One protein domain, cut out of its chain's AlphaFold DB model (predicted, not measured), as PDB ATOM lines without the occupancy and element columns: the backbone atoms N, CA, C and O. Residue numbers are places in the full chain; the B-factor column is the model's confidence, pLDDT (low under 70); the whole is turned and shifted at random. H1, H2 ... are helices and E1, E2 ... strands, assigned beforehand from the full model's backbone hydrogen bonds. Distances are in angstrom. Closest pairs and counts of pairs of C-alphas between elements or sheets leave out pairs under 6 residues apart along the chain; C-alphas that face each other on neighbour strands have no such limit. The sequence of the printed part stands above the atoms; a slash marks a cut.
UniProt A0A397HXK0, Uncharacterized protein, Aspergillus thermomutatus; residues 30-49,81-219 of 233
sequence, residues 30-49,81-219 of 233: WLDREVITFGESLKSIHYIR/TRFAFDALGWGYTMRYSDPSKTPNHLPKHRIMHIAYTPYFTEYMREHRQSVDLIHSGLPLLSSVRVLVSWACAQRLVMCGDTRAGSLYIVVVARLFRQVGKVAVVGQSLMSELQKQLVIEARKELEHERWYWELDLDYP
ATOM      1  N   TRP A  30     -37.887  28.609  19.795       55.03
ATOM      2  CA  TRP A  30     -38.077  27.171  19.897       55.03
ATOM      3  C   TRP A  30     -36.825  26.529  20.480       55.03
ATOM      4  O   TRP A  30     -35.734  26.781  19.985       55.03
ATOM      5  N   LEU A  31     -36.992  25.722  21.528       64.38
ATOM      6  CA  LEU A  31     -36.009  24.727  21.973       64.38
ATOM      7  C   LEU A  31     -36.479  23.337  21.487       64.38
ATOM      8  O   LEU A  31     -37.020  23.213  20.393       64.38
ATOM      9  N   ASP A  32     -36.387  22.294  22.322       67.38
ATOM     10  CA  ASP A  32     -37.159  21.044  22.151       67.38
ATOM     11  C   ASP A  32     -38.673  21.235  22.382       67.38
ATOM     12  O   ASP A  32     -39.479  20.330  22.163       67.38
ATOM     13  N   ARG A  33     -39.036  22.410  22.902       72.44
ATOM     14  CA  ARG A  33     -40.377  22.877  23.245       72.44
ATOM     15  C   ARG A  33     -40.458  24.354  22.932       72.44
ATOM     16  O   ARG A  33     -39.447  25.057  22.983       72.44
ATOM     17  N   GLU A  34     -41.665  24.829  22.686       68.38
ATOM     18  CA  GLU A  34     -41.884  26.257  22.578       68.38
ATOM     19  C   GLU A  34     -41.650  26.942  23.932       68.38
ATOM     20  O   GLU A  34     -42.087  26.453  24.982       68.38
ATOM     21  N   VAL A  35     -40.921  28.057  23.916       67.06
ATOM     22  CA  VAL A  35     -40.620  28.820  25.124       67.06
ATOM     23  C   VAL A  35     -41.607  29.966  25.268       67.06
ATOM     24  O   VAL A  35     -41.686  30.821  24.396       67.06
ATOM     25  N   ILE A  36     -42.329  30.007  26.387       65.75
ATOM     26  CA  ILE A  36     -43.145  31.159  26.777       65.75
ATOM     27  C   ILE A  36     -42.299  32.049  27.662       65.75
ATOM     28  O   ILE A  36     -42.047  31.726  28.826       65.75
ATOM     29  N   THR A  37     -41.920  33.200  27.131       61.38
ATOM     30  CA  THR A  37     -41.279  34.242  27.922       61.38
ATOM     31  C   THR A  37     -42.340  35.004  28.698       61.38
ATOM     32  O   THR A  37     -43.268  35.578  28.123       61.38
ATOM     33  N   PHE A  38     -42.216  35.059  30.023       56.34
ATOM     34  CA  PHE A  38     -42.984  36.026  30.793       56.34
ATOM     35  C   PHE A  38     -42.518  37.425  30.397       56.34
ATOM     36  O   PHE A  38     -41.415  37.845  30.742       56.34
ATOM     37  N   GLY A  39     -43.354  38.115  29.616       44.22
ATOM     38  CA  GLY A  39     -43.026  39.414  29.039       44.22
ATOM     39  C   GLY A  39     -42.671  40.483  30.078       44.22
ATOM     40  O   GLY A  39     -42.890  40.331  31.281       44.22
ATOM     41  N   GLU A  40     -42.187  41.624  29.583       35.75
ATOM     42  CA  GLU A  40     -41.725  42.804  30.337       35.75
ATOM     43  C   GLU A  40     -42.769  43.479  31.261       35.75
ATOM     44  O   GLU A  40     -42.538  44.575  31.770       35.75
ATOM     45  N   SER A  41     -43.899  42.845  31.583       35.62
ATOM     46  CA  SER A  41     -44.832  43.272  32.642       35.62
ATOM     47  C   SER A  41     -44.182  43.359  34.040       35.62
ATOM     48  O   SER A  41     -44.810  43.833  34.986       35.62
ATOM     49  N   LEU A  42     -42.916  42.969  34.196       36.59
ATOM     50  CA  LEU A  42     -42.111  43.307  35.373       36.59
ATOM     51  C   LEU A  42     -41.560  44.753  35.354       36.59
ATOM     52  O   LEU A  42     -41.181  45.249  36.413       36.59
ATOM     53  N   LYS A  43     -41.592  45.457  34.211       32.50
ATOM     54  CA  LYS A  43     -41.307  46.901  34.056       32.50
ATOM     55  C   LYS A  43     -42.566  47.773  33.917       32.50
ATOM     56  O   LYS A  43     -42.490  48.971  34.167       32.50
ATOM     57  N   SER A  44     -43.719  47.206  33.547       31.11
ATOM     58  CA  SER A  44     -44.989  47.945  33.417       31.11
ATOM     59  C   SER A  44     -45.926  47.706  34.609       31.11
ATOM     60  O   SER A  44     -46.172  46.570  35.005       31.11
ATOM     61  N   ILE A  45     -46.463  48.789  35.178       29.92
ATOM     62  CA  ILE A  45     -47.341  48.826  36.367       29.92
ATOM     63  C   ILE A  45     -48.835  48.583  36.076       29.92
ATOM     64  O   ILE A  45     -49.656  48.660  36.988       29.92
ATOM     65  N   HIS A  46     -49.225  48.295  34.832       30.34
ATOM     66  CA  HIS A  46     -50.641  48.171  34.467       30.34
ATOM     67  C   HIS A  46     -51.120  46.714  34.526       30.34
ATOM     68  O   HIS A  46     -50.910  45.926  33.606       30.34
ATOM     69  N   TYR A  47     -51.785  46.371  35.630       34.25
ATOM     70  CA  TYR A  47     -52.491  45.105  35.837       34.25
ATOM     71  C   TYR A  47     -53.867  45.095  35.152       34.25
ATOM     72  O   TYR A  47     -54.618  46.064  35.257       34.25
ATOM     73  N   ILE A  48     -54.249  43.968  34.529       33.00
ATOM     74  CA  ILE A  48     -55.636  43.713  34.104       33.00
ATOM     75  C   ILE A  48     -56.087  42.328  34.592       33.00
ATOM     76  O   ILE A  48     -55.584  41.292  34.161       33.00
ATOM     77  N   ARG A  49     -57.069  42.320  35.497       28.73
ATOM     78  CA  ARG A  49     -57.617  41.137  36.182       28.73
ATOM     79  C   ARG A  49     -58.341  40.173  35.230       28.73
ATOM     80  O   ARG A  49     -59.123  40.605  34.387       28.73
ATOM     81  N   THR A  81     -47.721  21.401  29.766       82.31
ATOM     82  CA  THR A  81     -47.064  20.195  29.232       82.31
ATOM     83  C   THR A  81     -46.184  20.480  28.024       82.31
ATOM     84  O   THR A  81     -45.100  19.910  27.926       82.31
ATOM     85  N   ARG A  82     -46.613  21.342  27.097       76.69
ATOM     86  CA  ARG A  82     -45.893  21.570  25.836       76.69
ATOM     87  C   ARG A  82     -44.850  22.674  25.921       76.69
ATOM     88  O   ARG A  82     -43.875  22.601  25.183       76.69
ATOM     89  N   PHE A  83     -45.006  23.631  26.829       76.94
ATOM     90  CA  PHE A  83     -44.156  24.816  26.869       76.94
ATOM     91  C   PHE A  83     -43.104  24.760  27.971       76.94
ATOM     92  O   PHE A  83     -43.322  24.177  29.035       76.94
ATOM     93  N   ALA A  84     -41.967  25.404  27.715       84.50
ATOM     94  CA  ALA A  84     -41.008  25.787  28.742       84.50
ATOM     95  C   ALA A  84     -41.202  27.265  29.092       84.50
ATOM     96  O   ALA A  84     -41.350  28.099  28.210       84.50
ATOM     97  N   PHE A  85     -41.196  27.600  30.375       79.50
ATOM     98  CA  PHE A  85     -41.384  28.977  30.818       79.50
ATOM     99  C   PHE A  85     -40.034  29.672  30.990       79.50
ATOM    100  O   PHE A  85     -39.155  29.158  31.682       79.50
ATOM    101  N   ASP A  86     -39.869  30.842  30.390       77.31
ATOM    102  CA  ASP A  86     -38.717  31.714  30.598       77.31
ATOM    103  C   ASP A  86     -39.112  32.934  31.434       77.31
ATOM    104  O   ASP A  86     -40.194  33.504  31.286       77.31
ATOM    105  N   ALA A  87     -38.216  33.333  32.331       69.88
ATOM    106  CA  ALA A  87     -38.369  34.517  33.155       69.88
ATOM    107  C   ALA A  87     -37.001  35.147  33.384       69.88
ATOM    108  O   ALA A  87     -36.075  34.505  33.896       69.88
ATOM    109  N   LEU A  88     -36.899  36.446  33.111       64.06
ATOM    110  CA  LEU A  88     -35.717  37.207  33.488       64.06
ATOM    111  C   LEU A  88     -35.583  37.183  35.015       64.06
ATOM    112  O   LEU A  88     -36.480  37.611  35.741       64.06
ATOM    113  N   GLY A  89     -34.476  36.623  35.507       66.00
ATOM    114  CA  GLY A  89     -34.218  36.500  36.938       66.00
ATOM    115  C   GLY A  89     -35.272  35.671  37.678       66.00
ATOM    116  O   GLY A  89     -35.837  36.155  38.655       66.00
ATOM    117  N   TRP A  90     -35.529  34.425  37.254       71.75
ATOM    118  CA  TRP A  90     -36.455  33.487  37.916       71.75
ATOM    119  C   TRP A  90     -36.473  33.569  39.454       71.75
ATOM    120  O   TRP A  90     -37.544  33.670  40.041       71.75
ATOM    121  N   GLY A  91     -35.315  33.608  40.123       65.50
ATOM    122  CA  GLY A  91     -35.252  33.749  41.584       65.50
ATOM    123  C   GLY A  91     -35.835  35.055  42.123       65.50
ATOM    124  O   GLY A  91     -36.554  35.060  43.119       65.50
ATOM    125  N   TYR A  92     -35.574  36.166  41.439       66.50
ATOM    126  CA  TYR A  92     -36.155  37.465  41.765       66.50
ATOM    127  C   TYR A  92     -37.673  37.467  41.538       66.50
ATOM    128  O   TYR A  92     -38.423  37.890  42.418       66.50
ATOM    129  N   THR A  93     -38.129  36.916  40.408       65.06
ATOM    130  CA  THR A  93     -39.558  36.761  40.080       65.06
ATOM    131  C   THR A  93     -40.293  35.918  41.125       65.06
ATOM    132  O   THR A  93     -41.415  36.245  41.506       65.06
ATOM    133  N   MET A  94     -39.653  34.869  41.649       69.75
ATOM    134  CA  MET A  94     -40.212  34.039  42.718       69.75
ATOM    135  C   MET A  94     -40.243  34.761  44.073       69.75
ATOM    136  O   MET A  94     -41.199  34.586  44.824       69.75
ATOM    137  N   ARG A  95     -39.238  35.595  44.378       68.12
ATOM    138  CA  ARG A  95     -39.111  36.315  45.659       68.12
ATOM    139  C   ARG A  95     -40.026  37.533  45.784       68.12
ATOM    140  O   ARG A  95     -40.656  37.713  46.820       68.12
ATOM    141  N   TYR A  96     -40.080  38.382  44.759       58.47
ATOM    142  CA  TYR A  96     -40.790  39.675  44.780       58.47
ATOM    143  C   TYR A  96     -42.090  39.628  43.986       58.47
ATOM    144  O   TYR A  96     -42.504  40.569  43.308       58.47
ATOM    145  N   SER A  97     -42.709  38.465  44.065       57.09
ATOM    146  CA  SER A  97     -43.885  38.067  43.335       57.09
ATOM    147  C   SER A  97     -45.100  38.856  43.862       57.09
ATOM    148  O   SER A  97     -45.811  38.393  44.748       57.09
ATOM    149  N   ASP A  98     -45.312  40.074  43.350       52.56
ATOM    150  CA  ASP A  98     -46.502  40.895  43.612       52.56
ATOM    151  C   ASP A  98     -47.772  40.152  43.152       52.56
ATOM    152  O   ASP A  98     -47.950  39.969  41.943       52.56
ATOM    153  N   PRO A  99     -48.674  39.735  44.059       51.62
ATOM    154  CA  PRO A  99     -49.861  38.952  43.708       51.62
ATOM    155  C   PRO A  99     -50.773  39.612  42.668       51.62
ATOM    156  O   PRO A  99     -51.608  38.922  42.096       51.62
ATOM    157  N   SER A 100     -50.629  40.919  42.429       44.75
ATOM    158  CA  SER A 100     -51.354  41.661  41.396       44.75
ATOM    159  C   SER A 100     -50.709  41.602  40.005       44.75
ATOM    160  O   SER A 100     -51.259  42.151  39.063       44.75
ATOM    161  N   LYS A 101     -49.552  40.958  39.824       48.44
ATOM    162  CA  LYS A 101     -48.877  40.846  38.520       48.44
ATOM    163  C   LYS A 101     -49.084  39.463  37.902       48.44
ATOM    164  O   LYS A 101     -49.035  38.446  38.590       48.44
ATOM    165  N   THR A 102     -49.243  39.415  36.578       44.69
ATOM    166  CA  THR A 102     -49.539  38.205  35.783       44.69
ATOM    167  C   THR A 102     -48.665  36.975  36.095       44.69
ATOM    168  O   THR A 102     -49.239  35.892  36.227       44.69
ATOM    169  N   PRO A 103     -47.331  37.079  36.316       50.56
ATOM    170  CA  PRO A 103     -46.499  35.925  36.686       50.56
ATOM    171  C   PRO A 103     -46.926  35.227  37.990       50.56
ATOM    172  O   PRO A 103     -46.578  34.073  38.225       50.56
ATOM    173  N   ASN A 104     -47.693  35.914  38.842       52.31
ATOM    174  CA  ASN A 104     -48.128  35.422  40.152       52.31
ATOM    175  C   ASN A 104     -49.529  34.820  40.142       52.31
ATOM    176  O   ASN A 104     -49.871  34.071  41.055       52.31
ATOM    177  N   HIS A 105     -50.302  35.075  39.085       53.91
ATOM    178  CA  HIS A 105     -51.549  34.363  38.811       53.91
ATOM    179  C   HIS A 105     -51.333  33.054  38.059       53.91
ATOM    180  O   HIS A 105     -52.241  32.224  38.007       53.91
ATOM    181  N   LEU A 106     -50.147  32.849  37.481       65.19
ATOM    182  CA  LEU A 106     -49.821  31.555  36.916       65.19
ATOM    183  C   LEU A 106     -49.756  30.515  38.031       65.19
ATOM    184  O   LEU A 106     -49.113  30.747  39.059       65.19
ATOM    185  N   PRO A 107     -50.399  29.355  37.846       71.88
ATOM    186  CA  PRO A 107     -50.336  28.273  38.808       71.88
ATOM    187  C   PRO A 107     -48.925  27.664  38.791       71.88
ATOM    188  O   PRO A 107     -48.676  26.663  38.132       71.88
ATOM    189  N   LYS A 108     -47.993  28.274  39.537       77.31
ATOM    190  CA  LYS A 108     -46.576  27.869  39.662       77.31
ATOM    191  C   LYS A 108     -46.418  26.387  40.013       77.31
ATOM    192  O   LYS A 108     -45.554  25.705  39.476       77.31
ATOM    193  N   HIS A 109     -47.342  25.867  40.817       81.88
ATOM    194  CA  HIS A 109     -47.442  24.452  41.170       81.88
ATOM    195  C   HIS A 109     -47.696  23.508  39.982       81.88
ATOM    196  O   HIS A 109     -47.587  22.304  40.156       81.88
ATOM    197  N   ARG A 110     -48.040  24.023  38.794       81.81
ATOM    198  CA  ARG A 110     -48.240  23.256  37.554       81.81
ATOM    199  C   ARG A 110     -47.083  23.386  36.568       81.81
ATOM    200  O   ARG A 110     -47.076  22.679  35.569       81.81
ATOM    201  N   ILE A 111     -46.125  24.283  36.805       86.25
ATOM    202  CA  ILE A 111     -45.008  24.506  35.883       86.25
ATOM    203  C   ILE A 111     -44.046  23.319  35.959       86.25
ATOM    204  O   ILE A 111     -43.480  23.038  37.012       86.25
ATOM    205  N   MET A 112     -43.844  22.652  34.820       92.06
ATOM    206  CA  MET A 112     -42.973  21.475  34.713       92.06
ATOM    207  C   MET A 112     -41.657  21.749  33.989       92.06
ATOM    208  O   MET A 112     -40.698  20.992  34.131       92.06
ATOM    209  N   HIS A 113     -41.585  22.813  33.198       91.69
ATOM    210  CA  HIS A 113     -40.460  23.064  32.309       91.69
ATOM    211  C   HIS A 113     -40.086  24.538  32.370       91.69
ATOM    212  O   HIS A 113     -40.953  25.388  32.186       91.69
ATOM    213  N   ILE A 114     -38.806  24.845  32.579       90.50
ATOM    214  CA  ILE A 114     -38.317  26.229  32.524       90.50
ATOM    215  C   ILE A 114     -37.100  26.368  31.612       90.50
ATOM    216  O   ILE A 114     -36.346  25.409  31.411       90.50
ATOM    217  N   ALA A 115     -36.903  27.576  31.102       88.44
ATOM    218  CA  ALA A 115     -35.627  28.079  30.625       88.44
ATOM    219  C   ALA A 115     -35.051  29.027  31.688       88.44
ATOM    220  O   ALA A 115     -35.764  29.851  32.257       88.44
ATOM    221  N   TYR A 116     -33.771  28.865  32.005       89.25
ATOM    222  CA  TYR A 116     -33.043  29.639  33.000       89.25
ATOM    223  C   TYR A 116     -31.861  30.338  32.339       89.25
ATOM    224  O   TYR A 116     -30.925  29.682  31.884       89.25
ATOM    225  N   THR A 117     -31.881  31.667  32.330       85.12
ATOM    226  CA  THR A 117     -30.842  32.471  31.683       85.12
ATOM    227  C   THR A 117     -29.819  32.964  32.719       85.12
ATOM    228  O   THR A 117     -30.173  33.776  33.580       85.12
ATOM    229  N   PRO A 118     -28.534  32.555  32.652       80.62
ATOM    230  CA  PRO A 118     -27.507  32.933  33.628       80.62
ATOM    231  C   PRO A 118     -26.954  34.363  33.449       80.62
ATOM    232  O   PRO A 118     -25.911  34.710  33.999       80.62
ATOM    233  N   TYR A 119     -27.634  35.209  32.675       70.19
ATOM    234  CA  TYR A 119     -27.162  36.544  32.299       70.19
ATOM    235  C   TYR A 119     -27.268  37.593  33.419       70.19
ATOM    236  O   TYR A 119     -26.455  38.507  33.467       70.19
ATOM    237  N   PHE A 120     -28.245  37.473  34.324       66.75
ATOM    238  CA  PHE A 120     -28.647  38.573  35.219       66.75
ATOM    239  C   PHE A 120     -27.742  38.835  36.423       66.75
ATOM    240  O   PHE A 120     -27.977  39.788  37.161       66.75
ATOM    241  N   THR A 121     -26.741  37.996  36.653       71.38
ATOM    242  CA  THR A 121     -25.802  38.151  37.762       71.38
ATOM    243  C   THR A 121     -24.496  37.449  37.438       71.38
ATOM    244  O   THR A 121     -24.467  36.543  36.608       71.38
ATOM    245  N   GLU A 122     -23.422  37.875  38.094       74.38
ATOM    246  CA  GLU A 122     -22.111  37.219  38.063       74.38
ATOM    247  C   GLU A 122     -21.845  36.438  39.358       74.38
ATOM    248  O   GLU A 122     -20.893  35.663  39.463       74.38
ATOM    249  N   TYR A 123     -22.695  36.628  40.370       81.75
ATOM    250  CA  TYR A 123     -22.489  36.088  41.701       81.75
ATOM    251  C   TYR A 123     -23.162  34.723  41.843       81.75
ATOM    252  O   TYR A 123     -24.385  34.602  41.915       81.75
ATOM    253  N   MET A 124     -22.357  33.670  42.022       87.00
ATOM    254  CA  MET A 124     -22.859  32.306  42.265       87.00
ATOM    255  C   MET A 124     -23.821  32.198  43.453       87.00
ATOM    256  O   MET A 124     -24.693  31.329  43.475       87.00
ATOM    257  N   ARG A 125     -23.686  33.078  44.450       87.50
ATOM    258  CA  ARG A 125     -24.605  33.144  45.593       87.50
ATOM    259  C   ARG A 125     -26.037  33.467  45.158       87.50
ATOM    260  O   ARG A 125     -26.969  32.870  45.687       87.50
ATOM    261  N   GLU A 126     -26.208  34.374  44.206       85.69
ATOM    262  CA  GLU A 126     -27.524  34.787  43.711       85.69
ATOM    263  C   GLU A 126     -28.161  33.697  42.847       85.69
ATOM    264  O   GLU A 126     -29.366  33.454  42.948       85.69
ATOM    265  N   HIS A 127     -27.351  32.966  42.074       89.12
ATOM    266  CA  HIS A 127     -27.806  31.760  41.386       89.12
ATOM    267  C   HIS A 127     -28.314  30.707  42.371       89.12
ATOM    268  O   HIS A 127     -29.430  30.226  42.206       89.12
ATOM    269  N   ARG A 128     -27.559  30.403  43.435       90.81
ATOM    270  CA  ARG A 128     -27.991  29.450  44.477       90.81
ATOM    271  C   ARG A 128     -29.321  29.855  45.103       90.81
ATOM    272  O   ARG A 128     -30.260  29.074  45.077       90.81
ATOM    273  N   GLN A 129     -29.432  31.105  45.555       88.94
ATOM    274  CA  GLN A 129     -30.679  31.631  46.121       88.94
ATOM    275  C   GLN A 129     -31.847  31.541  45.135       88.94
ATOM    276  O   GLN A 129     -32.963  31.203  45.519       88.94
ATOM    277  N   SER A 130     -31.595  31.829  43.857       87.75
ATOM    278  CA  SER A 130     -32.611  31.710  42.815       87.75
ATOM    279  C   SER A 130     -33.070  30.270  42.632       87.75
ATOM    280  O   SER A 130     -34.266  30.021  42.535       87.75
ATOM    281  N   VAL A 131     -32.129  29.329  42.598       91.56
ATOM    282  CA  VAL A 131     -32.397  27.903  42.415       91.56
ATOM    283  C   VAL A 131     -33.149  27.324  43.611       91.56
ATOM    284  O   VAL A 131     -34.134  26.621  43.409       91.56
ATOM    285  N   ASP A 132     -32.784  27.701  44.837       91.00
ATOM    286  CA  ASP A 132     -33.508  27.303  46.052       91.00
ATOM    287  C   ASP A 132     -34.976  27.770  46.004       91.00
ATOM    288  O   ASP A 132     -35.907  27.007  46.280       91.00
ATOM    289  N   LEU A 133     -35.209  29.016  45.573       88.75
ATOM    290  CA  LEU A 133     -36.557  29.562  45.398       88.75
ATOM    291  C   LEU A 133     -37.336  28.848  44.287       88.75
ATOM    292  O   LEU A 133     -38.516  28.553  44.467       88.75
ATOM    293  N   ILE A 134     -36.688  28.538  43.163       90.38
ATOM    294  CA  ILE A 134     -37.297  27.775  42.065       90.38
ATOM    295  C   ILE A 134     -37.704  26.382  42.551       90.38
ATOM    296  O   ILE A 134     -38.855  25.998  42.369       90.38
ATOM    297  N   HIS A 135     -36.804  25.652  43.212       90.12
ATOM    298  CA  HIS A 135     -37.095  24.316  43.731       90.12
ATOM    299  C   HIS A 135     -38.235  24.325  44.750       90.12
ATOM    300  O   HIS A 135     -39.111  23.468  44.692       90.12
ATOM    301  N   SER A 136     -38.260  25.309  45.651       88.75
ATOM    302  CA  SER A 136     -39.333  25.418  46.646       88.75
ATOM    303  C   SER A 136     -40.685  25.819  46.046       88.75
ATOM    304  O   SER A 136     -41.726  25.393  46.540       88.75
ATOM    305  N   GLY A 137     -40.692  26.636  44.989       86.25
ATOM    306  CA  GLY A 137     -41.923  27.186  44.429       86.25
ATOM    307  C   GLY A 137     -42.469  26.463  43.196       86.25
ATOM    308  O   GLY A 137     -43.629  26.690  42.850       86.25
ATOM    309  N   LEU A 138     -41.676  25.600  42.548       90.81
ATOM    310  CA  LEU A 138     -42.062  24.796  41.381       90.81
ATOM    311  C   LEU A 138     -41.967  23.286  41.704       90.81
ATOM    312  O   LEU A 138     -41.059  22.606  41.228       90.81
ATOM    313  N   PRO A 139     -42.898  22.726  42.496       89.62
ATOM    314  CA  PRO A 139     -42.823  21.337  42.965       89.62
ATOM    315  C   PRO A 139     -42.915  20.277  41.854       89.62
ATOM    316  O   PRO A 139     -42.476  19.151  42.062       89.62
ATOM    317  N   LEU A 140     -43.483  20.613  40.690       93.06
ATOM    318  CA  LEU A 140     -43.589  19.706  39.536       93.06
ATOM    319  C   LEU A 140     -42.498  19.938  38.482       93.06
ATOM    320  O   LEU A 140     -42.577  19.389  37.379       93.06
ATOM    321  N   LEU A 141     -41.483  20.751  38.798       94.00
ATOM    322  CA  LEU A 141     -40.391  21.034  37.877       94.00
ATOM    323  C   LEU A 141     -39.696  19.731  37.470       94.00
ATOM    324  O   LEU A 141     -39.093  19.040  38.283       94.00
ATOM    325  N   SER A 142     -39.782  19.425  36.182       93.81
ATOM    326  CA  SER A 142     -39.356  18.166  35.578       93.81
ATOM    327  C   SER A 142     -38.200  18.349  34.601       93.81
ATOM    328  O   SER A 142     -37.505  17.384  34.300       93.81
ATOM    329  N   SER A 143     -37.983  19.555  34.064       95.00
ATOM    330  CA  SER A 143     -36.786  19.838  33.267       95.00
ATOM    331  C   SER A 143     -36.410  21.319  33.223       95.00
ATOM    332  O   SER A 143     -37.272  22.202  33.225       95.00
ATOM    333  N   VAL A 144     -35.109  21.584  33.103       95.00
ATOM    334  CA  VAL A 144     -34.525  22.933  33.039       95.00
ATOM    335  C   VAL A 144     -33.631  23.036  31.811       95.00
ATOM    336  O   VAL A 144     -32.774  22.184  31.601       95.00
ATOM    337  N   ARG A 145     -33.786  24.094  31.013       92.75
ATOM    338  CA  ARG A 145     -32.778  24.482  30.016       92.75
ATOM    339  C   ARG A 145     -31.998  25.673  30.542       92.75
ATOM    340  O   ARG A 145     -32.580  26.724  30.767       92.75
ATOM    341  N   VAL A 146     -30.699  25.520  30.746       93.62
ATOM    342  CA  VAL A 146     -29.791  26.639  30.991       93.62
ATOM    343  C   VAL A 146     -29.515  27.293  29.642       93.62
ATOM    344  O   VAL A 146     -28.782  26.749  28.818       93.62
ATOM    345  N   LEU A 147     -30.165  28.431  29.414       89.50
ATOM    346  CA  LEU A 147     -30.151  29.157  28.151       89.50
ATOM    347  C   LEU A 147     -29.016  30.180  28.148       89.50
ATOM    348  O   LEU A 147     -29.072  31.201  28.833       89.50
ATOM    349  N   VAL A 148     -27.976  29.917  27.368       89.38
ATOM    350  CA  VAL A 148     -26.845  30.820  27.165       89.38
ATOM    351  C   VAL A 148     -27.146  31.695  25.950       89.38
ATOM    352  O   VAL A 148     -26.837  31.341  24.817       89.38
ATOM    353  N   SER A 149     -27.785  32.840  26.180       83.44
ATOM    354  CA  SER A 149     -28.046  33.824  25.123       83.44
ATOM    355  C   SER A 149     -26.768  34.519  24.651       83.44
ATOM    356  O   SER A 149     -25.773  34.555  25.380       83.44
ATOM    357  N   TRP A 150     -26.807  35.148  23.472       82.56
ATOM    358  CA  TRP A 150     -25.728  36.015  22.975       82.56
ATOM    359  C   TRP A 150     -25.215  37.008  24.030       82.56
ATOM    360  O   TRP A 150     -24.006  37.123  24.225       82.56
ATOM    361  N   ALA A 151     -26.117  37.673  24.763       79.25
ATOM    362  CA  ALA A 151     -25.745  38.649  25.789       79.25
ATOM    363  C   ALA A 151     -25.010  37.986  26.971       79.25
ATOM    364  O   ALA A 151     -24.036  38.532  27.496       79.25
ATOM    365  N   CYS A 152     -25.434  36.777  27.356       82.44
ATOM    366  CA  CYS A 152     -24.743  35.958  28.348       82.44
ATOM    367  C   CYS A 152     -23.350  35.554  27.869       82.44
ATOM    368  O   CYS A 152     -22.364  35.781  28.568       82.44
ATOM    369  N   ALA A 153     -23.263  35.010  26.657       85.25
ATOM    370  CA  ALA A 153     -22.011  34.548  26.087       85.25
ATOM    371  C   ALA A 153     -21.019  35.705  25.897       85.25
ATOM    372  O   ALA A 153     -19.847  35.560  26.221       85.25
ATOM    373  N   GLN A 154     -21.479  36.878  25.447       83.75
ATOM    374  CA  GLN A 154     -20.634  38.063  25.319       83.75
ATOM    375  C   GLN A 154     -20.026  38.465  26.667       83.75
ATOM    376  O   GLN A 154     -18.812  38.633  26.742       83.75
ATOM    377  N   ARG A 155     -20.830  38.535  27.737       81.62
ATOM    378  CA  ARG A 155     -20.344  38.819  29.098       81.62
ATOM    379  C   ARG A 155     -19.292  37.804  29.553       81.62
ATOM    380  O   ARG A 155     -18.245  38.190  30.060       81.62
ATOM    381  N   LEU A 156     -19.556  36.515  29.344       82.12
ATOM    382  CA  LEU A 156     -18.669  35.431  29.778       82.12
ATOM    383  C   LEU A 156     -17.359  35.362  28.972       82.12
ATOM    384  O   LEU A 156     -16.349  34.907  29.498       82.12
ATOM    385  N   VAL A 157     -17.355  35.844  27.726       79.00
ATOM    386  CA  VAL A 157     -16.175  35.864  26.843       79.00
ATOM    387  C   VAL A 157     -15.332  37.138  27.011       79.00
ATOM    388  O   VAL A 157     -14.154  37.126  26.656       79.00
ATOM    389  N   MET A 158     -15.860  38.223  27.600       68.75
ATOM    390  CA  MET A 158     -15.116  39.487  27.794       68.75
ATOM    391  C   MET A 158     -13.806  39.336  28.586       68.75
ATOM    392  O   MET A 158     -12.932  40.190  28.476       68.75
ATOM    393  N   CYS A 159     -13.634  38.248  29.341       58.59
ATOM    394  CA  CYS A 159     -12.402  37.955  30.076       58.59
ATOM    395  C   CYS A 159     -11.328  37.222  29.243       58.59
ATOM    396  O   CYS A 159     -10.262  36.922  29.770       58.59
ATOM    397  N   GLY A 160     -11.587  36.911  27.965       57.41
ATOM    398  CA  GLY A 160     -10.629  36.270  27.050       57.41
ATOM    399  C   GLY A 160     -10.361  34.780  27.302       57.41
ATOM    400  O   GLY A 160      -9.716  34.140  26.476       57.41
ATOM    401  N   ASP A 161     -10.879  34.219  28.397       69.50
ATOM    402  CA  ASP A 161     -10.772  32.802  28.750       69.50
ATOM    403  C   ASP A 161     -12.148  32.120  28.681       69.50
ATOM    404  O   ASP A 161     -13.003  32.300  29.555       69.50
ATOM    405  N   THR A 162     -12.366  31.312  27.637       77.81
ATOM    406  CA  THR A 162     -13.594  30.517  27.474       77.81
ATOM    407  C   THR A 162     -13.751  29.477  28.577       77.81
ATOM    408  O   THR A 162     -14.879  29.117  28.908       77.81
ATOM    409  N   ARG A 163     -12.659  29.044  29.218       85.38
ATOM    410  CA  ARG A 163     -12.686  28.026  30.269       85.38
ATOM    411  C   ARG A 163     -13.362  28.530  31.537       85.38
ATOM    412  O   ARG A 163     -14.148  27.814  32.149       85.38
ATOM    413  N   ALA A 164     -13.083  29.766  31.941       86.19
ATOM    414  CA  ALA A 164     -13.730  30.361  33.107       86.19
ATOM    415  C   ALA A 164     -15.246  30.504  32.889       86.19
ATOM    416  O   ALA A 164     -16.046  30.167  33.766       86.19
ATOM    417  N   GLY A 165     -15.647  30.951  31.697       88.94
ATOM    418  CA  GLY A 165     -17.054  31.095  31.345       88.94
ATOM    419  C   GLY A 165     -17.777  29.756  31.133       88.94
ATOM    420  O   GLY A 165     -18.935  29.621  31.531       88.94
ATOM    421  N   SER A 166     -17.111  28.733  30.590       92.31
ATOM    422  CA  SER A 166     -17.687  27.389  30.477       92.31
ATOM    423  C   SER A 166     -17.862  26.747  31.856       92.31
ATOM    424  O   SER A 166     -18.948  26.256  32.168       92.31
ATOM    425  N   LEU A 167     -16.871  26.872  32.746       92.06
ATOM    426  CA  LEU A 167     -16.985  26.451  34.148       92.06
ATOM    427  C   LEU A 167     -18.122  27.170  34.881       92.06
ATOM    428  O   LEU A 167     -18.839  26.544  35.662       92.06
ATOM    429  N   TYR A 168     -18.331  28.461  34.617       91.38
ATOM    430  CA  TYR A 168     -19.464  29.209  35.159       91.38
ATOM    431  C   TYR A 168     -20.800  28.554  34.785       91.38
ATOM    432  O   TYR A 168     -21.628  28.284  35.658       91.38
ATOM    433  N   ILE A 169     -20.995  28.253  33.497       93.69
ATOM    434  CA  ILE A 169     -22.205  27.594  32.985       93.69
ATOM    435  C   ILE A 169     -22.387  26.220  33.639       93.69
ATOM    436  O   ILE A 169     -23.482  25.904  34.108       93.69
ATOM    437  N   VAL A 170     -21.313  25.431  33.733       95.75
ATOM    438  CA  VAL A 170     -21.309  24.111  34.382       95.75
ATOM    439  C   VAL A 170     -21.756  24.209  35.840       95.75
ATOM    440  O   VAL A 170     -22.603  23.432  36.288       95.75
ATOM    441  N   VAL A 171     -21.216  25.170  36.595       95.31
ATOM    442  CA  VAL A 171     -21.581  25.368  38.003       95.31
ATOM    443  C   VAL A 171     -23.055  25.747  38.131       95.31
ATOM    444  O   VAL A 171     -23.732  25.180  38.987       95.31
ATOM    445  N   VAL A 172     -23.573  26.634  37.274       94.56
ATOM    446  CA  VAL A 172     -25.003  26.985  37.262       94.56
ATOM    447  C   VAL A 172     -25.870  25.766  36.945       94.56
ATOM    448  O   VAL A 172     -26.828  25.506  37.669       94.56
ATOM    449  N   ALA A 173     -25.532  24.985  35.916       96.50
ATOM    450  CA  ALA A 173     -26.285  23.786  35.546       96.50
ATOM    451  C   ALA A 173     -26.335  22.762  36.691       96.50
ATOM    452  O   ALA A 173     -27.397  22.223  37.003       96.50
ATOM    453  N   ARG A 174     -25.212  22.567  37.394       97.19
ATOM    454  CA  ARG A 174     -25.115  21.672  38.557       97.19
ATOM    455  C   ARG A 174     -26.006  22.082  39.729       97.19
ATOM    456  O   ARG A 174     -26.369  21.212  40.520       97.19
ATOM    457  N   LEU A 175     -26.391  23.357  39.851       96.25
ATOM    458  CA  LEU A 175     -27.364  23.774  40.867       96.25
ATOM    459  C   LEU A 175     -28.724  23.096  40.650       96.25
ATOM    460  O   LEU A 175     -29.380  22.734  41.619       96.25
ATOM    461  N   PHE A 176     -29.098  22.835  39.395       96.25
ATOM    462  CA  PHE A 176     -30.359  22.189  39.024       96.25
ATOM    463  C   PHE A 176     -30.289  20.659  38.956       96.25
ATOM    464  O   PHE A 176     -31.262  20.026  38.549       96.25
ATOM    465  N   ARG A 177     -29.182  20.023  39.367       95.62
ATOM    466  CA  ARG A 177     -28.986  18.560  39.251       95.62
ATOM    467  C   ARG A 177     -30.135  17.719  39.824       95.62
ATOM    468  O   ARG A 177     -30.391  16.621  39.347       95.62
ATOM    469  N   GLN A 178     -30.839  18.236  40.834       94.19
ATOM    470  CA  GLN A 178     -31.968  17.558  41.477       94.19
ATOM    471  C   GLN A 178     -33.202  17.427  40.570       94.19
ATOM    472  O   GLN A 178     -34.037  16.570  40.829       94.19
ATOM    473  N   VAL A 179     -33.311  18.229  39.503       93.81
ATOM    474  CA  VAL A 179     -34.406  18.127  38.521       93.81
ATOM    475  C   VAL A 179     -34.295  16.846  37.683       93.81
ATOM    476  O   VAL A 179     -35.296  16.347  37.184       93.81
ATOM    477  N   GLY A 180     -33.086  16.301  37.501       89.19
ATOM    478  CA  GLY A 180     -32.859  15.055  36.759       89.19
ATOM    479  C   GLY A 180     -32.926  15.169  35.230       89.19
ATOM    480  O   GLY A 180     -32.619  14.196  34.547       89.19
ATOM    481  N   LYS A 181     -33.295  16.337  34.687       95.06
ATOM    482  CA  LYS A 181     -33.316  16.611  33.243       95.06
ATOM    483  C   LYS A 181     -32.912  18.057  32.955       95.06
ATOM    484  O   LYS A 181     -33.761  18.939  32.792       95.06
ATOM    485  N   VAL A 182     -31.604  18.302  32.938       96.56
ATOM    486  CA  VAL A 182     -31.024  19.637  32.723       96.56
ATOM    487  C   VAL A 182     -30.253  19.668  31.412       96.56
ATOM    488  O   VAL A 182     -29.366  18.848  31.216       96.56
ATOM    489  N   ALA A 183     -30.550  20.635  30.549       95.31
ATOM    490  CA  ALA A 183     -29.829  20.859  29.299       95.31
ATOM    491  C   ALA A 183     -29.095  22.200  29.327       95.31
ATOM    492  O   ALA A 183     -29.555  23.144  29.967       95.31
ATOM    493  N   VAL A 184     -27.982  22.299  28.604       95.38
ATOM    494  CA  VAL A 184     -27.278  23.564  28.345       95.38
ATOM    495  C   VAL A 184     -27.378  23.841  26.854       95.38
ATOM    496  O   VAL A 184     -26.937  23.024  26.043       95.38
ATOM    497  N   VAL A 185     -27.973  24.979  26.511       91.88
ATOM    498  CA  VAL A 185     -28.290  25.360  25.131       91.88
ATOM    499  C   VAL A 185     -27.860  26.801  24.881       91.88
ATOM    500  O   VAL A 185     -27.904  27.639  25.779       91.88
ATOM    501  N   GLY A 186     -27.424  27.081  23.665       87.69
ATOM    502  CA  GLY A 186     -27.167  28.407  23.134       87.69
ATOM    503  C   GLY A 186     -28.417  29.019  22.512       87.69
ATOM    504  O   GLY A 186     -29.314  28.306  22.055       87.69
ATOM    505  N   GLN A 187     -28.466  30.348  22.501       83.94
ATOM    506  CA  GLN A 187     -29.451  31.110  21.740       83.94
ATOM    507  C   GLN A 187     -28.761  32.245  20.991       83.94
ATOM    508  O   GLN A 187     -28.236  33.181  21.608       83.94
ATOM    509  N   SER A 188     -28.830  32.174  19.661       79.25
ATOM    510  CA  SER A 188     -28.278  33.171  18.740       79.25
ATOM    511  C   SER A 188     -26.788  33.438  18.961       79.25
ATOM    512  O   SER A 188     -26.352  34.590  18.997       79.25
ATOM    513  N   LEU A 189     -25.991  32.380  19.120       84.75
ATOM    514  CA  LEU A 189     -24.547  32.508  19.323       84.75
ATOM    515  C   LEU A 189     -23.859  32.941  18.016       84.75
ATOM    516  O   LEU A 189     -23.746  32.178  17.059       84.75
ATOM    517  N   MET A 190     -23.373  34.183  17.972       81.38
ATOM    518  CA  MET A 190     -22.884  34.808  16.737       81.38
ATOM    519  C   MET A 190     -21.424  34.477  16.410       81.38
ATOM    520  O   MET A 190     -21.042  34.526  15.243       81.38
ATOM    521  N   SER A 191     -20.592  34.172  17.411       84.75
ATOM    522  CA  SER A 191     -19.159  33.913  17.207       84.75
ATOM    523  C   SER A 191     -18.747  32.494  17.589       84.75
ATOM    524  O   SER A 191     -19.339  31.866  18.468       84.75
ATOM    525  N   GLU A 192     -17.675  32.001  16.966       87.38
ATOM    526  CA  GLU A 192     -17.110  30.683  17.278       87.38
ATOM    527  C   GLU A 192     -16.657  30.576  18.739       87.38
ATOM    528  O   GLU A 192     -16.853  29.541  19.364       87.38
ATOM    529  N   LEU A 193     -16.161  31.666  19.338       87.56
ATOM    530  CA  LEU A 193     -15.824  31.704  20.768       87.56
ATOM    531  C   LEU A 193     -17.055  31.497  21.665       87.56
ATOM    532  O   LEU A 193     -16.977  30.785  22.663       87.56
ATOM    533  N   GLN A 194     -18.199  32.090  21.310       88.00
ATOM    534  CA  GLN A 194     -19.450  31.916  22.057       88.00
ATOM    535  C   GLN A 194     -19.984  30.484  21.941       88.00
ATOM    536  O   GLN A 194     -20.447  29.920  22.929       88.00
ATOM    537  N   LYS A 195     -19.891  29.873  20.754       89.94
ATOM    538  CA  LYS A 195     -20.254  28.461  20.558       89.94
ATOM    539  C   LYS A 195     -19.321  27.542  21.339       89.94
ATOM    540  O   LYS A 195     -19.792  26.664  22.056       89.94
ATOM    541  N   GLN A 196     -18.014  27.785  21.257       91.00
ATOM    542  CA  GLN A 196     -16.986  27.004  21.940       91.00
ATOM    543  C   GLN A 196     -17.183  27.002  23.462       91.00
ATOM    544  O   GLN A 196     -17.123  25.943  24.076       91.00
ATOM    545  N   LEU A 197     -17.514  28.153  24.053       91.12
ATOM    546  CA  LEU A 197     -17.881  28.289  25.467       91.12
ATOM    547  C   LEU A 197     -18.993  27.303  25.880       91.12
ATOM    548  O   LEU A 197     -18.889  26.624  26.903       91.12
ATOM    549  N   VAL A 198     -20.060  27.219  25.080       93.06
ATOM    550  CA  VAL A 198     -21.195  26.325  25.346       93.06
ATOM    551  C   VAL A 198     -20.813  24.867  25.098       93.06
ATOM    552  O   VAL A 198     -21.146  24.013  25.914       93.06
ATOM    553  N   ILE A 199     -20.069  24.571  24.027       94.50
ATOM    554  CA  ILE A 199     -19.561  23.222  23.728       94.50
ATOM    555  C   ILE A 199     -18.697  22.694  24.877       94.50
ATOM    556  O   ILE A 199     -18.884  21.561  25.313       94.50
ATOM    557  N   GLU A 200     -17.767  23.503  25.387       94.44
ATOM    558  CA  GLU A 200     -16.905  23.136  26.515       94.44
ATOM    559  C   GLU A 200     -17.726  22.838  27.768       94.44
ATOM    560  O   GLU A 200     -17.510  21.816  28.416       94.44
ATOM    561  N   ALA A 201     -18.731  23.666  28.066       95.12
ATOM    562  CA  ALA A 201     -19.623  23.417  29.191       95.12
ATOM    563  C   ALA A 201     -20.421  22.111  29.032       95.12
ATOM    564  O   ALA A 201     -20.625  21.396  30.010       95.12
ATOM    565  N   ARG A 202     -20.866  21.781  27.812       95.94
ATOM    566  CA  ARG A 202     -21.587  20.529  27.524       95.94
ATOM    567  C   ARG A 202     -20.696  19.304  27.701       95.94
ATOM    568  O   ARG A 202     -21.122  18.357  28.350       95.94
ATOM    569  N   LYS A 203     -19.455  19.352  27.205       96.31
ATOM    570  CA  LYS A 203     -18.468  18.269  27.373       96.31
ATOM    571  C   LYS A 203     -18.202  17.959  28.845       96.31
ATOM    572  O   LYS A 203     -18.197  16.805  29.243       96.31
ATOM    573  N   GLU A 204     -18.068  18.985  29.683       96.56
ATOM    574  CA  GLU A 204     -17.887  18.812  31.136       96.56
ATOM    575  C   GLU A 204     -19.106  18.181  31.842       96.56
ATOM    576  O   GLU A 204     -18.989  17.685  32.965       96.56
ATOM    577  N   LEU A 205     -20.284  18.211  31.212       96.94
ATOM    578  CA  LEU A 205     -21.540  17.679  31.748       96.94
ATOM    579  C   LEU A 205     -21.962  16.346  31.116       96.94
ATOM    580  O   LEU A 205     -22.876  15.708  31.629       96.94
ATOM    581  N   GLU A 206     -21.317  15.897  30.037       95.69
ATOM    582  CA  GLU A 206     -21.801  14.788  29.198       95.69
ATOM    583  C   GLU A 206     -21.924  13.449  29.946       95.69
ATOM    584  O   GLU A 206     -22.754  12.604  29.612       95.69
ATOM    585  N   HIS A 207     -21.126  13.257  31.000       94.25
ATOM    586  CA  HIS A 207     -21.133  12.047  31.829       94.25
ATOM    587  C   HIS A 207     -22.051  12.138  33.059       94.25
ATOM    588  O   HIS A 207     -22.166  11.184  33.835       94.25
ATOM    589  N   GLU A 208     -22.701  13.279  33.276       96.56
ATOM    590  CA  GLU A 208     -23.577  13.504  34.419       96.56
ATOM    591  C   GLU A 208     -24.956  12.869  34.167       96.56
ATOM    592  O   GLU A 208     -25.657  13.211  33.223       96.56
ATOM    593  N   ARG A 209     -25.412  11.968  35.048       95.94
ATOM    594  CA  ARG A 209     -26.671  11.207  34.845       95.94
ATOM    595  C   ARG A 209     -27.943  12.062  34.744       95.94
ATOM    596  O   ARG A 209     -28.959  11.582  34.260       95.94
ATOM    597  N   TRP A 210     -27.906  13.277  35.283       95.81
ATOM    598  CA  TRP A 210     -29.018  14.234  35.297       95.81
ATOM    599  C   TRP A 210     -28.984  15.189  34.093       95.81
ATOM    600  O   TRP A 210     -29.917  15.978  33.903       95.81
ATOM    601  N   TYR A 211     -27.896  15.162  33.321       96.81
ATOM    602  CA  TYR A 211     -27.711  16.005  32.155       96.81
ATOM    603  C   TYR A 211     -28.415  15.391  30.943       96.81
ATOM    604  O   TYR A 211     -28.377  14.184  30.709       96.81
ATOM    605  N   TRP A 212     -29.096  16.241  30.186       93.12
ATOM    606  CA  TRP A 212     -29.816  15.882  28.978       93.12
ATOM    607  C   TRP A 212     -29.340  16.759  27.831       93.12
ATOM    608  O   TRP A 212     -29.443  17.985  27.885       93.12
ATOM    609  N   GLU A 213     -28.831  16.124  26.786       89.75
ATOM    610  CA  GLU A 213     -28.308  16.822  25.625       89.75
ATOM    611  C   GLU A 213     -29.426  17.208  24.639       89.75
ATOM    612  O   GLU A 213     -30.299  16.401  24.315       89.75
ATOM    613  N   LEU A 214     -29.390  18.463  24.184       88.94
ATOM    614  CA  LEU A 214     -30.301  19.066  23.203       88.94
ATOM    615  C   LEU A 214     -29.499  19.694  22.056       88.94
ATOM    616  O   LEU A 214     -28.264  19.725  22.108       88.94
ATOM    617  N   ASP A 215     -30.174  20.233  21.040       86.19
ATOM    618  CA  ASP A 215     -29.482  20.979  19.986       86.19
ATOM    619  C   ASP A 215     -28.735  22.176  20.581       86.19
ATOM    620  O   ASP A 215     -29.086  22.717  21.634       86.19
ATOM    621  N   LEU A 216     -27.608  22.519  19.962       83.56
ATOM    622  CA  LEU A 216     -26.664  23.443  20.575       83.56
ATOM    623  C   LEU A 216     -27.082  24.894  20.472       83.56
ATOM    624  O   LEU A 216     -26.977  25.593  21.470       83.56
ATOM    625  N   ASP A 217     -27.493  25.349  19.300       78.50
ATOM    626  CA  ASP A 217     -27.834  26.747  19.080       78.50
ATOM    627  C   ASP A 217     -29.220  26.819  18.474       78.50
ATOM    628  O   ASP A 217     -29.454  26.354  17.357       78.50
ATOM    629  N   TYR A 218     -30.140  27.379  19.246       73.38
ATOM    630  CA  TYR A 218     -31.496  27.579  18.789       73.38
ATOM    631  C   TYR A 218     -31.634  28.978  18.190       73.38
ATOM    632  O   TYR A 218     -31.160  29.958  18.780       73.38
ATOM    633  N   PRO A 219     -32.289  29.105  17.022       63.78
ATOM    634  CA  PRO A 219     -32.528  30.408  16.437       63.78
ATOM    635  C   PRO A 219     -33.458  31.211  17.349       63.78
ATOM    636  O   PRO A 219     -34.445  30.692  17.878       63.78
TER     637      PRO A 219
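AT A GLANCE: This is residues 30 to 49 and 81 to 219 of the 233 residues of an uncharacterized protein of Aspergillus thermomutatus (UniProt A0A397HXK0). A strongly twisted sheet of five parallel strands, curled like part of a barrel, has the helices H4, H5 and H6 clustered over its E4 and E5 end. H3 joins this cluster through H5 and is crossed by the short H1, while H2 and the loop of residues 38 to 49 lie toward the far end of the longest axis. The printed part has 159 residues, with six named helices and five named strands in the order E1 E2 H1 H2 E3 H3 E4 H4 H5 E5 H6, and its class is mixed, helices and strands. Across the sheet the order is E1 E2 E3 E4 E5. The whole is compact, with a radius of gyration of the C-alphas of 15.3 A and spans of 47 by 31 by 30 A.

IN THESE COORDINATES: Find C-alpha 34 at (-41.884, 26.257, 22.578), where E1 begins and runs to residue 37. After the cut come E2, residues 83 to 86, H1, residues 90 to 95, H2, residues 102 to 105, and E3, residues 113 to 116. H3, residues 124 to 137, runs 19.9 A, and E4, residues 143 to 149, runs 18.4 A. H4 is residues 150 to 157; H5, residues 162 to 175, runs 20.4 A. E5, residues 182 to 187, runs 16.0 A, and H6, residues 192 to 205, runs 20.0 A to C-alpha 205 at (-21.540, 17.679, 31.748).

HOW THE PARTS SIT: Look first across the sheet: N 36 and O 84 are 2.8 A apart, N 85 and O 113 2.9 A, N 116 and O 145 2.7 A, and N 146 and O 183 2.7 A, each within hydrogen-bond range. Three strand-helix-strand units, parallel neighbour strands with helices between, have right-handed crossovers: E2, H1 H2, E3; E3, H3, E4; and E4, H4 H5, E5. H4, H5 and H6 are on one face of the sheet, making two layers. H6 lies over E5 at a height of 9.3 A. The hub, H5, touches H6 at a steep tilt of 43 degrees, the closest C-alphas being those of Ser 166 and Ala 201, 4.6 A apart. H5 touches H3 with residues 172 to 175 alone, Val 131 and Leu 175 having the closest C-alphas, 6.7 A apart. H1 touches H3, with C-alphas of Gly 91 and Ser 130 closest at 3.6 A. H2 and H3 are apart. In H1, H3, H4, H5 and H6 every O i to N i+4 pair is within hydrogen-bond range; H2 is too short for such a pair.

THE WHOLE: The two C-alphas farthest apart are those of Arg 49 and Asp 161, 48.2 A. Residues 50 to 80 are not printed, and C-alphas 49 and 81 are 24.5 A apart across the cut. Of the links that are printed whole, none is long. Confidence is under 70 in 44 residues, among them 34 to 49 and 91 to 106.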